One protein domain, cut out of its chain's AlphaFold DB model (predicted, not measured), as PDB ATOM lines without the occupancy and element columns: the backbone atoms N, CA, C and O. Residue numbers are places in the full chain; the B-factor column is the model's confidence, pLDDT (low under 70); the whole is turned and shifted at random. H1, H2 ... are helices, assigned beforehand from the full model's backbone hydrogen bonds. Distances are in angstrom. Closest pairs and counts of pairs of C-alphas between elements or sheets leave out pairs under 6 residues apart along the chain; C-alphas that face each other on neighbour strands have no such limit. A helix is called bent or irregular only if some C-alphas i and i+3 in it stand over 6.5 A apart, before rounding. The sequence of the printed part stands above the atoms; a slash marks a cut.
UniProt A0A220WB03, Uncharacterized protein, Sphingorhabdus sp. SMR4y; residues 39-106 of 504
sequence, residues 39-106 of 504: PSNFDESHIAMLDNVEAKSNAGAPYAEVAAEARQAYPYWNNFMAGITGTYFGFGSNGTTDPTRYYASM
ATOM      1  N   PRO A  39     136.216 300.675 233.543       91.69
ATOM      2  CA  PRO A  39     137.248 299.637 233.619       91.69
ATOM      3  C   PRO A  39     136.712 298.222 233.393       91.69
ATOM      4  O   PRO A  39     137.342 297.417 232.722       91.69
ATOM      5  N   SER A  40     135.505 297.936 233.892       90.75
ATOM      6  CA  SER A  40     134.852 296.631 233.737       90.75
ATOM      7  C   SER A  40     134.467 296.281 232.298       90.75
ATOM      8  O   SER A  40     134.132 295.132 232.036       90.75
ATOM      9  N   ASN A  41     134.440 297.266 231.399       87.94
ATOM     10  CA  ASN A  41     134.054 297.111 229.996       87.94
ATOM     11  C   ASN A  41     135.259 297.249 229.053       87.94
ATOM     12  O   ASN A  41     135.084 297.277 227.838       87.94
ATOM     13  N   PHE A  42     136.468 297.374 229.606       82.56
ATOM     14  CA  PHE A  42     137.687 297.477 228.826       82.56
ATOM     15  C   PHE A  42     138.084 296.116 228.237       82.56
ATOM     16  O   PHE A  42     138.103 295.110 228.944       82.56
ATOM     17  N   ASP A  43     138.447 296.119 226.956       84.00
ATOM     18  CA  ASP A  43     138.986 294.976 226.222       84.00
ATOM     19  C   ASP A  43     140.210 295.451 225.424       84.00
ATOM     20  O   ASP A  43     140.124 296.408 224.649       84.00
ATOM     21  N   GLU A  44     141.365 294.810 225.626       83.88
ATOM     22  CA  GLU A  44     142.613 295.157 224.932       83.88
ATOM     23  C   GLU A  44     142.504 294.982 223.411       83.88
ATOM     24  O   GLU A  44     143.140 295.721 222.655       83.88
ATOM     25  N   SER A  45     141.652 294.060 222.945       86.06
ATOM     26  CA  SER A  45     141.425 293.831 221.515       86.06
ATOM     27  C   SER A  45     140.830 295.052 220.808       86.06
ATOM     28  O   SER A  45     141.034 295.218 219.602       86.06
ATOM     29  N   HIS A  46     140.179 295.959 221.547       89.81
ATOM     30  CA  HIS A  46     139.647 297.196 220.987       89.81
ATOM     31  C   HIS A  46     140.743 298.076 220.382       89.81
ATOM     32  O   HIS A  46     140.471 298.732 219.387       89.81
ATOM     33  N   ILE A  47     141.977 298.075 220.905       90.56
ATOM     34  CA  ILE A  47     143.061 298.910 220.352       90.56
ATOM     35  C   ILE A  47     143.376 298.499 218.908       90.56
ATOM     36  O   ILE A  47     143.400 299.345 218.019       90.56
ATOM     37  N   ALA A  48     143.516 297.196 218.650       93.69
ATOM     38  CA  ALA A  48     143.754 296.694 217.297       93.69
ATOM     39  C   ALA A  48     142.570 296.982 216.352       93.69
ATOM     40  O   ALA A  48     142.771 297.275 215.174       93.69
ATOM     41  N   MET A  49     141.335 296.939 216.870       95.38
ATOM     42  CA  MET A  49     140.143 297.324 216.106       95.38
ATOM     43  C   MET A  49     140.134 298.823 215.775       95.38
ATOM     44  O   MET A  49     139.783 299.183 214.654       95.38
ATOM     45  N   LEU A  50     140.533 299.699 216.708       95.19
ATOM     46  CA  LEU A  50     140.653 301.140 216.456       95.19
ATOM     47  C   LEU A  50     141.614 301.400 215.292       95.19
ATOM     48  O   LEU A  50     141.240 302.102 214.353       95.19
ATOM     49  N   ASP A  51     142.796 300.780 215.326       95.06
ATOM     50  CA  ASP A  51     143.836 300.956 214.307       95.06
ATOM     51  C   ASP A  51     143.385 300.440 212.928       95.06
ATOM     52  O   ASP A  51     143.609 301.092 211.907       95.06
ATOM     53  N   ASN A  52     142.689 299.299 212.879       96.62
ATOM     54  CA  ASN A  52     142.160 298.759 211.624       96.62
ATOM     55  C   ASN A  52     141.030 299.625 211.048       96.62
ATOM     56  O   ASN A  52     140.994 299.897 209.845       96.62
ATOM     57  N   VAL A  53     140.106 300.078 211.901       97.44
ATOM     58  CA  VAL A  53     139.020 300.979 211.496       97.44
ATOM     59  C   VAL A  53     139.591 302.297 210.981       97.44
ATOM     60  O   VAL A  53     139.147 302.763 209.933       97.44
ATOM     61  N   GLU A  54     140.584 302.875 211.655       97.44
ATOM     62  CA  GLU A  54     141.261 304.097 211.214       97.44
ATOM     63  C   GLU A  54     141.961 303.896 209.867       97.44
ATOM     64  O   GLU A  54     141.734 304.675 208.942       97.44
ATOM     65  N   ALA A  55     142.743 302.825 209.706       97.44
ATOM     66  CA  ALA A  55     143.442 302.534 208.455       97.44
ATOM     67  C   ALA A  55     142.472 302.390 207.269       97.44
ATOM     68  O   ALA A  55     142.670 303.009 206.221       97.44
ATOM     69  N   LYS A  56     141.384 301.630 207.445       97.69
ATOM     70  CA  LYS A  56     140.326 301.483 206.431       97.69
ATOM     71  C   LYS A  56     139.623 302.813 206.147       97.69
ATOM     72  O   LYS A  56     139.342 303.129 204.994       97.69
ATOM     73  N   SER A  57     139.364 303.609 207.179       96.88
ATOM     74  CA  SER A  57     138.707 304.916 207.051       96.88
ATOM     75  C   SER A  57     139.581 305.934 206.317       96.88
ATOM     76  O   SER A  57     139.079 306.660 205.464       96.88
ATOM     77  N   ASN A  58     140.893 305.929 206.567       96.69
ATOM     78  CA  ASN A  58     141.884 306.718 205.829       96.69
ATOM     79  C   ASN A  58     141.982 306.305 204.355       96.69
ATOM     80  O   ASN A  58     142.239 307.144 203.497       96.69
ATOM     81  N   ALA A  59     141.719 305.033 204.049       96.62
ATOM     82  CA  ALA A  59     141.599 304.539 202.679       96.62
ATOM     83  C   ALA A  59     140.227 304.829 202.029       96.62
ATOM     84  O   ALA A  59     140.007 304.453 200.879       96.62
ATOM     85  N   GLY A  60     139.300 305.483 202.741       95.06
ATOM     86  CA  GLY A  60     137.972 305.832 202.231       95.06
ATOM     87  C   GLY A  60     136.954 304.688 202.251       95.06
ATOM     88  O   GLY A  60     135.960 304.752 201.526       95.06
ATOM     89  N   ALA A  61     137.170 303.642 203.059       96.75
ATOM     90  CA  ALA A  61     136.238 302.519 203.155       96.75
ATOM     91  C   ALA A  61     134.849 302.983 203.638       96.75
ATOM     92  O   ALA A  61     134.763 303.745 204.606       96.75
ATOM     93  N   PRO A  62     133.739 302.528 203.030       96.31
ATOM     94  CA  PRO A  62     132.398 302.893 203.471       96.31
ATOM     95  C   PRO A  62     132.097 302.343 204.872       96.31
ATOM     96  O   PRO A  62     132.617 301.307 205.285       96.31
ATOM     97  N   TYR A  63     131.175 302.991 205.598       96.69
ATOM     98  CA  TYR A  63     130.848 302.614 206.982       96.69
ATOM     99  C   TYR A  63     130.452 301.136 207.135       96.69
ATOM    100  O   TYR A  63     130.800 300.510 208.131       96.69
ATOM    101  N   ALA A  64     129.781 300.546 206.139       97.19
ATOM    102  CA  ALA A  64     129.381 299.139 206.163       97.19
ATOM    103  C   ALA A  64     130.562 298.160 206.331       97.19
ATOM    104  O   ALA A  64     130.396 297.132 206.983       97.19
ATOM    105  N   GLU A  65     131.744 298.489 205.802       97.31
ATOM    106  CA  GLU A  65     132.942 297.637 205.870       97.31
ATOM    107  C   GLU A  65     133.665 297.717 207.219       97.31
ATOM    108  O   GLU A  65     134.374 296.786 207.605       97.31
ATOM    109  N   VAL A  66     133.473 298.815 207.955       97.50
ATOM    110  CA  VAL A  66     134.090 299.037 209.272       97.50
ATOM    111  C   VAL A  66     133.105 298.869 210.429       97.50
ATOM    112  O   VAL A  66     133.527 298.763 211.576       97.50
ATOM    113  N   ALA A  67     131.795 298.805 210.164       97.06
ATOM    114  CA  ALA A  67     130.743 298.875 211.181       97.06
ATOM    115  C   ALA A  67     130.848 297.803 212.275       97.06
ATOM    116  O   ALA A  67     130.530 298.086 213.429       97.06
ATOM    117  N   ALA A  68     131.256 296.579 211.934       96.75
ATOM    118  CA  ALA A  68     131.329 295.480 212.898       96.75
ATOM    119  C   ALA A  68     132.387 295.733 213.984       96.75
ATOM    120  O   ALA A  68     132.108 295.545 215.168       96.75
ATOM    121  N   GLU A  69     133.570 296.192 213.576       96.31
ATOM    122  CA  GLU A  69     134.673 296.544 214.474       96.31
ATOM    123  C   GLU A  69     134.406 297.899 215.145       96.31
ATOM    124  O   GLU A  69     134.546 298.043 216.358       96.31
ATOM    125  N   ALA A  70     133.908 298.882 214.387       96.06
ATOM    126  CA  ALA A  70     133.651 300.226 214.892       96.06
ATOM    127  C   ALA A  70     132.585 300.263 216.001       96.06
ATOM    128  O   ALA A  70     132.720 301.022 216.960       96.06
ATOM    129  N   ARG A  71     131.534 299.435 215.919       95.44
ATOM    130  CA  ARG A  71     130.495 299.341 216.966       95.44
ATOM    131  C   ARG A  71     130.975 298.679 218.256       95.44
ATOM    132  O   ARG A  71     130.295 298.812 219.268       95.44
ATOM    133  N   GLN A  72     132.084 297.944 218.206       93.69
ATOM    134  CA  GLN A  72     132.702 297.339 219.385       93.69
ATOM    135  C   GLN A  72     133.729 298.285 219.997       93.69
ATOM    136  O   GLN A  72     133.739 298.473 221.204       93.69
ATOM    137  N   ALA A  73     134.558 298.924 219.171       93.19
ATOM    138  CA  ALA A  73     135.663 299.737 219.661       93.19
ATOM    139  C   ALA A  73     135.252 301.169 220.052       93.19
ATOM    140  O   ALA A  73     135.818 301.732 220.991       93.19
ATOM    141  N   TYR A  74     134.260 301.758 219.375       94.56
ATOM    142  CA  TYR A  74     133.853 303.148 219.595       94.56
ATOM    143  C   TYR A  74     132.474 303.268 220.255       94.56
ATOM    144  O   TYR A  74     131.576 302.483 219.939       94.56
ATOM    145  N   PRO A  75     132.244 304.336 221.046       94.50
ATOM    146  CA  PRO A  75     130.909 304.702 221.505       94.50
ATOM    147  C   PRO A  75     129.909 304.861 220.355       94.50
ATOM    148  O   PRO A  75     130.263 305.162 219.202       94.50
ATOM    149  N   TYR A  76     128.620 304.753 220.670       95.50
ATOM    150  CA  TYR A  76     127.550 304.893 219.680       95.50
ATOM    151  C   TYR A  76     127.560 306.254 218.991       95.50
ATOM    152  O   TYR A  76     127.159 306.361 217.832       95.50
ATOM    153  N   TRP A  77     128.031 307.302 219.672       94.50
ATOM    154  CA  TRP A  77     128.076 308.644 219.097       94.50
ATOM    155  C   TRP A  77     129.018 308.714 217.895       94.50
ATOM    156  O   TRP A  77     128.646 309.249 216.854       94.50
ATOM    157  N   ASN A  78     130.216 308.142 218.016       95.31
ATOM    158  CA  ASN A  78     131.209 308.138 216.946       95.31
ATOM    159  C   ASN A  78     130.689 307.363 215.732       95.31
ATOM    160  O   ASN A  78     130.795 307.833 214.604       95.31
ATOM    161  N   ASN A  79     130.037 306.223 215.977       96.44
ATOM    162  CA  ASN A  79     129.376 305.427 214.945       96.44
ATOM    163  C   ASN A  79     128.250 306.192 214.238       96.44
ATOM    164  O   ASN A  79     128.164 306.176 213.012       96.44
ATOM    165  N   PHE A  80     127.405 306.888 214.999       95.81
ATOM    166  CA  PHE A  80     126.335 307.720 214.450       95.81
ATOM    167  C   PHE A  80     126.885 308.862 213.588       95.81
ATOM    168  O   PHE A  80     126.424 309.069 212.468       95.81
ATOM    169  N   MET A  81     127.905 309.566 214.083       95.62
ATOM    170  CA  MET A  81     128.568 310.649 213.361       95.62
ATOM    171  C   MET A  81     129.223 310.145 212.069       95.62
ATOM    172  O   MET A  81     128.976 310.721 211.012       95.62
ATOM    173  N   ALA A  82     129.996 309.055 212.125       95.88
ATOM    174  CA  ALA A  82     130.648 308.461 210.955       95.88
ATOM    175  C   ALA A  82     129.635 307.969 209.906       95.88
ATOM    176  O   ALA A  82     129.869 308.092 208.707       95.88
ATOM    177  N   GLY A  83     128.478 307.464 210.347       95.62
ATOM    178  CA  GLY A  83     127.392 307.060 209.456       95.62
ATOM    179  C   GLY A  83     126.762 308.214 208.666       95.62
ATOM    180  O   GLY A  83     126.171 307.965 207.619       95.62
ATOM    181  N   ILE A  84     126.888 309.458 209.144       96.00
ATOM    182  CA  ILE A  84     126.358 310.659 208.475       96.00
ATOM    183  C   ILE A  84     127.452 311.393 207.693       96.00
ATOM    184  O   ILE A  84     127.244 311.777 206.549       96.00
ATOM    185  N   THR A  85     128.607 311.596 208.324       96.25
ATOM    186  CA  THR A  85     129.697 312.449 207.814       96.25
ATOM    187  C   THR A  85     130.716 311.695 206.962       96.25
ATOM    188  O   THR A  85     131.491 312.317 206.244       96.25
ATOM    189  N   GLY A  86     130.707 310.362 207.007       95.44
ATOM    190  CA  GLY A  86     131.723 309.516 206.391       95.44
ATOM    191  C   GLY A  86     132.737 308.984 207.404       95.44
ATOM    192  O   GLY A  86     132.947 309.530 208.490       95.44
ATOM    193  N   THR A  87     133.371 307.872 207.046       96.12
ATOM    194  CA  THR A  87     134.339 307.162 207.893       96.12
ATOM    195  C   THR A  87     135.644 307.926 208.050       96.12
ATOM    196  O   THR A  87     136.175 307.949 209.153       96.12
ATOM    197  N   TYR A  88     136.121 308.603 207.001       95.31
ATOM    198  CA  TYR A  88     137.325 309.435 207.064       95.31
ATOM    199  C   TYR A  88     137.203 310.528 208.133       95.31
ATOM    200  O   TYR A  88     138.021 310.599 209.045       95.31
ATOM    201  N   PHE A  89     136.118 311.306 208.100       95.12
ATOM    202  CA  PHE A  89     135.829 312.297 209.133       95.12
ATOM    203  C   PHE A  89     135.624 311.650 210.515       95.12
ATOM    204  O   PHE A  89     136.107 312.148 211.529       95.12
ATOM    205  N   GLY A  90     134.891 310.534 210.567       92.19
ATOM    206  CA  GLY A  90     134.518 309.865 211.812       92.19
ATOM    207  C   GLY A  90     135.682 309.244 212.588       92.19
ATOM    208  O   GLY A  90     135.823 309.470 213.794       92.19
ATOM    209  N   PHE A  91     136.484 308.444 211.892       95.62
ATOM    210  CA  PHE A  91     137.485 307.533 212.456       95.62
ATOM    211  C   PHE A  91     138.876 307.675 211.826       95.62
ATOM    212  O   PHE A  91     139.793 306.964 212.228       95.62
ATOM    213  N   GLY A  92     139.038 308.524 210.812       93.62
ATOM    214  CA  GLY A  92     140.336 308.750 210.187       93.62
ATOM    215  C   GLY A  92     141.324 309.474 211.105       93.62
ATOM    216  O   GLY A  92     141.013 309.852 212.240       93.62
ATOM    217  N   SER A  93     142.523 309.688 210.572       91.44
ATOM    218  CA  SER A  93     143.610 310.395 211.252       91.44
ATOM    219  C   SER A  93     143.206 311.820 211.621       91.44
ATOM    220  O   SER A  93     142.457 312.459 210.879       91.44
ATOM    221  N   ASN A  94     143.745 312.348 212.727       88.69
ATOM    222  CA  ASN A  94     143.339 313.656 213.264       88.69
ATOM    223  C   ASN A  94     141.811 313.709 213.518       88.69
ATOM    224  O   ASN A  94     141.142 314.714 213.264       88.69
ATOM    225  N   GLY A  95     141.266 312.572 213.961       87.38
ATOM    226  CA  GLY A  95     139.853 312.324 214.226       87.38
ATOM    227  C   GLY A  95     139.582 311.887 215.665       87.38
ATOM    228  O   GLY A  95     140.335 312.186 216.594       87.38
ATOM    229  N   THR A  96     138.491 311.142 215.870       89.69
ATOM    230  CA  THR A  96     138.099 310.683 217.215       89.69
ATOM    231  C   THR A  96     138.878 309.468 217.716       89.69
ATOM    232  O   THR A  96     138.739 309.089 218.884       89.69
ATOM    233  N   THR A  97     139.702 308.865 216.864       92.62
ATOM    234  CA  THR A  97     140.473 307.658 217.168       92.62
ATOM    235  C   THR A  97     141.529 307.906 218.233       92.62
ATOM    236  O   THR A  97     141.557 307.178 219.223       92.62
ATOM    237  N   ASP A  98     142.321 308.975 218.114       89.19
ATOM    238  CA  ASP A  98     143.402 309.271 219.063       89.19
ATOM    239  C   ASP A  98     142.895 309.480 220.504       89.19
ATOM    240  O   ASP A  98     143.387 308.795 221.409       89.19
ATOM    241  N   PRO A  99     141.857 310.310 220.761       88.94
ATOM    242  CA  PRO A  99     141.238 310.380 222.085       88.94
ATOM    243  C   PRO A  99     140.726 309.029 222.585       88.94
ATOM    244  O   PRO A  99     140.869 308.714 223.763       88.94
ATOM    245  N   THR A 100     140.131 308.222 221.702       91.31
ATOM    246  CA  THR A 100     139.555 306.923 222.075       91.31
ATOM    247  C   THR A 100     140.651 305.930 222.472       91.31
ATOM    248  O   THR A 100     140.519 305.231 223.478       91.31
ATOM    249  N   ARG A 101     141.776 305.934 221.748       90.31
ATOM    250  CA  ARG A 101     142.979 305.155 222.071       90.31
ATOM    251  C   ARG A 101     143.570 305.588 223.415       90.31
ATOM    252  O   ARG A 101     143.913 304.742 224.238       90.31
ATOM    253  N   TYR A 102     143.611 306.891 223.693       90.75
ATOM    254  CA  TYR A 102     144.045 307.385 224.999       90.75
ATOM    255  C   TYR A 102     143.121 306.912 226.133       90.75
ATOM    256  O   TYR A 102     143.603 306.426 227.158       90.75
ATOM    257  N   TYR A 103     141.798 306.963 225.939       91.25
ATOM    258  CA  TYR A 103     140.824 306.493 226.936       91.25
ATOM    259  C   TYR A 103     141.006 305.009 227.269       91.25
ATOM    260  O   TYR A 103     140.875 304.618 228.429       91.25
ATOM    261  N   ALA A 104     141.377 304.192 226.279       87.62
ATOM    262  CA  ALA A 104     141.730 302.790 226.477       87.62
ATOM    263  C   ALA A 104     142.965 302.613 227.386       87.62
ATOM    264  O   ALA A 104     142.962 301.730 228.242       87.62
ATOM    265  N   SER A 105     143.974 303.486 227.276       89.00
ATOM    266  CA  SER A 105     145.204 303.427 228.088       89.00
ATOM    267  C   SER A 105     145.108 304.046 229.490       89.00
ATOM    268  O   SER A 105     146.034 303.905 230.288       89.00
ATOM    269  N   MET A 106     144.012 304.740 229.812       93.00
ATOM    270  CA  MET A 106     143.851 305.395 231.114       93.00
ATOM    271  C   MET A 106     143.859 304.387 232.281       93.00
ATOM    272  O   MET A 106     143.251 303.317 232.167       93.00
TER     273      MET A 106
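This is residues 39 to 106 of the 504 residues of an uncharacterized protein of Sphingorhabdus sp. SMR4y (UniProt A0A220WB03). The domain is a small, elongated bundle of helices in four corners: H1, H2 and H3 run side by side in alternating directions, and the fourth corner, between H3 and H1, is filled by the short H4 and, farther along the same side, by H5. H1 is the longest helix and touches the most others, with H2 on one side of it and H4 and H5 on another, while H3 lies across the bundle from H1. The printed part has 68 residues, with five named helices in the order H1, H2, H3, H4, H5 and no named strand, and its class is all helix. The whole is compact, with a radius of gyration of the C-alphas of 10.8 A, and its C-alphas span 31 by 19 by 16 A.

The longest helix is H1, residues 45 to 58, which begins with C-alpha 45 at (141.425, 293.831, 221.515) and ends with C-alpha 58 at (141.884, 306.718, 205.829), 20.3 A away. H2 takes residues 63 to 73 and measures 13.9 A from first to last C-alpha. H2 is irregular: C-alphas 65 and 68 are 7.5 A apart, against about 5 A in a regular helix. H3 holds residues 76 to 85 and measures 14.2 A. H4 is short, residues 87 to 91, and begins with C-alpha 87 at (134.339, 307.162, 207.893). H5 holds residues 97 to 105, measures 12.6 A and ends with C-alpha 105 at (145.204, 303.427, 228.088).

H1 is the hub and touches three other helices, H2, H4 and H5. H1 and H2 touch with 14 pairs of C-alphas within 8 A, and their closest C-alphas are those of His 46 and Ala 73, 4.9 A apart. They run opposite ways at a shallow tilt of 27 degrees and form a helical hairpin. H1 and H5 touch, with Ile 47 and Arg 101 as the residues of their closest C-alphas at 6.5 A; they run opposite ways at a shallow tilt of 9 degrees. H1 touches H4 with its residues 53 to 58 alone, and the closest C-alphas are those of Ser 57 and Tyr 88 at 4.7 A. Going on from H2, H2 and H3 form a second helical hairpin. They touch, with the closest C-alphas, those of Tyr 63 and Gly 83, 6.2 A apart, and run opposite ways at a shallow tilt of 20 degrees. H3 in turn touches H4, where the C-alphas of Ala 82 and Gly 90 come closest at 4.2 A. H4 and H5 are close but not clearly touching, with Phe 91 and Thr 97 as the residues of the closest C-alphas at 5.6 A. H1 and H3 are apart, and H5 is apart from both H2 and H3. In the backbones of H1, H3, H4 and H5 each O i to N i+4 pair is within hydrogen-bond range, while in H2 4 of 7 are.

The two C-alphas farthest apart are those of Ser 40 and Gly 60, at 33.0 A, while the first and last printed C-alphas, of Pro 39 and Met 106, are 9.1 A apart. The printed part runs from residue 39 to residue 106 of a full chain of 504 residues and has no cut. The four links, H1 to H2, H2 to H3, H3 to H4 and H4 to H5, are tight. The mean pLDDT of the printed part is 93.5, and no printed residue is under 70; by element the mean is 96 for H2 and H3 and 90 for H5.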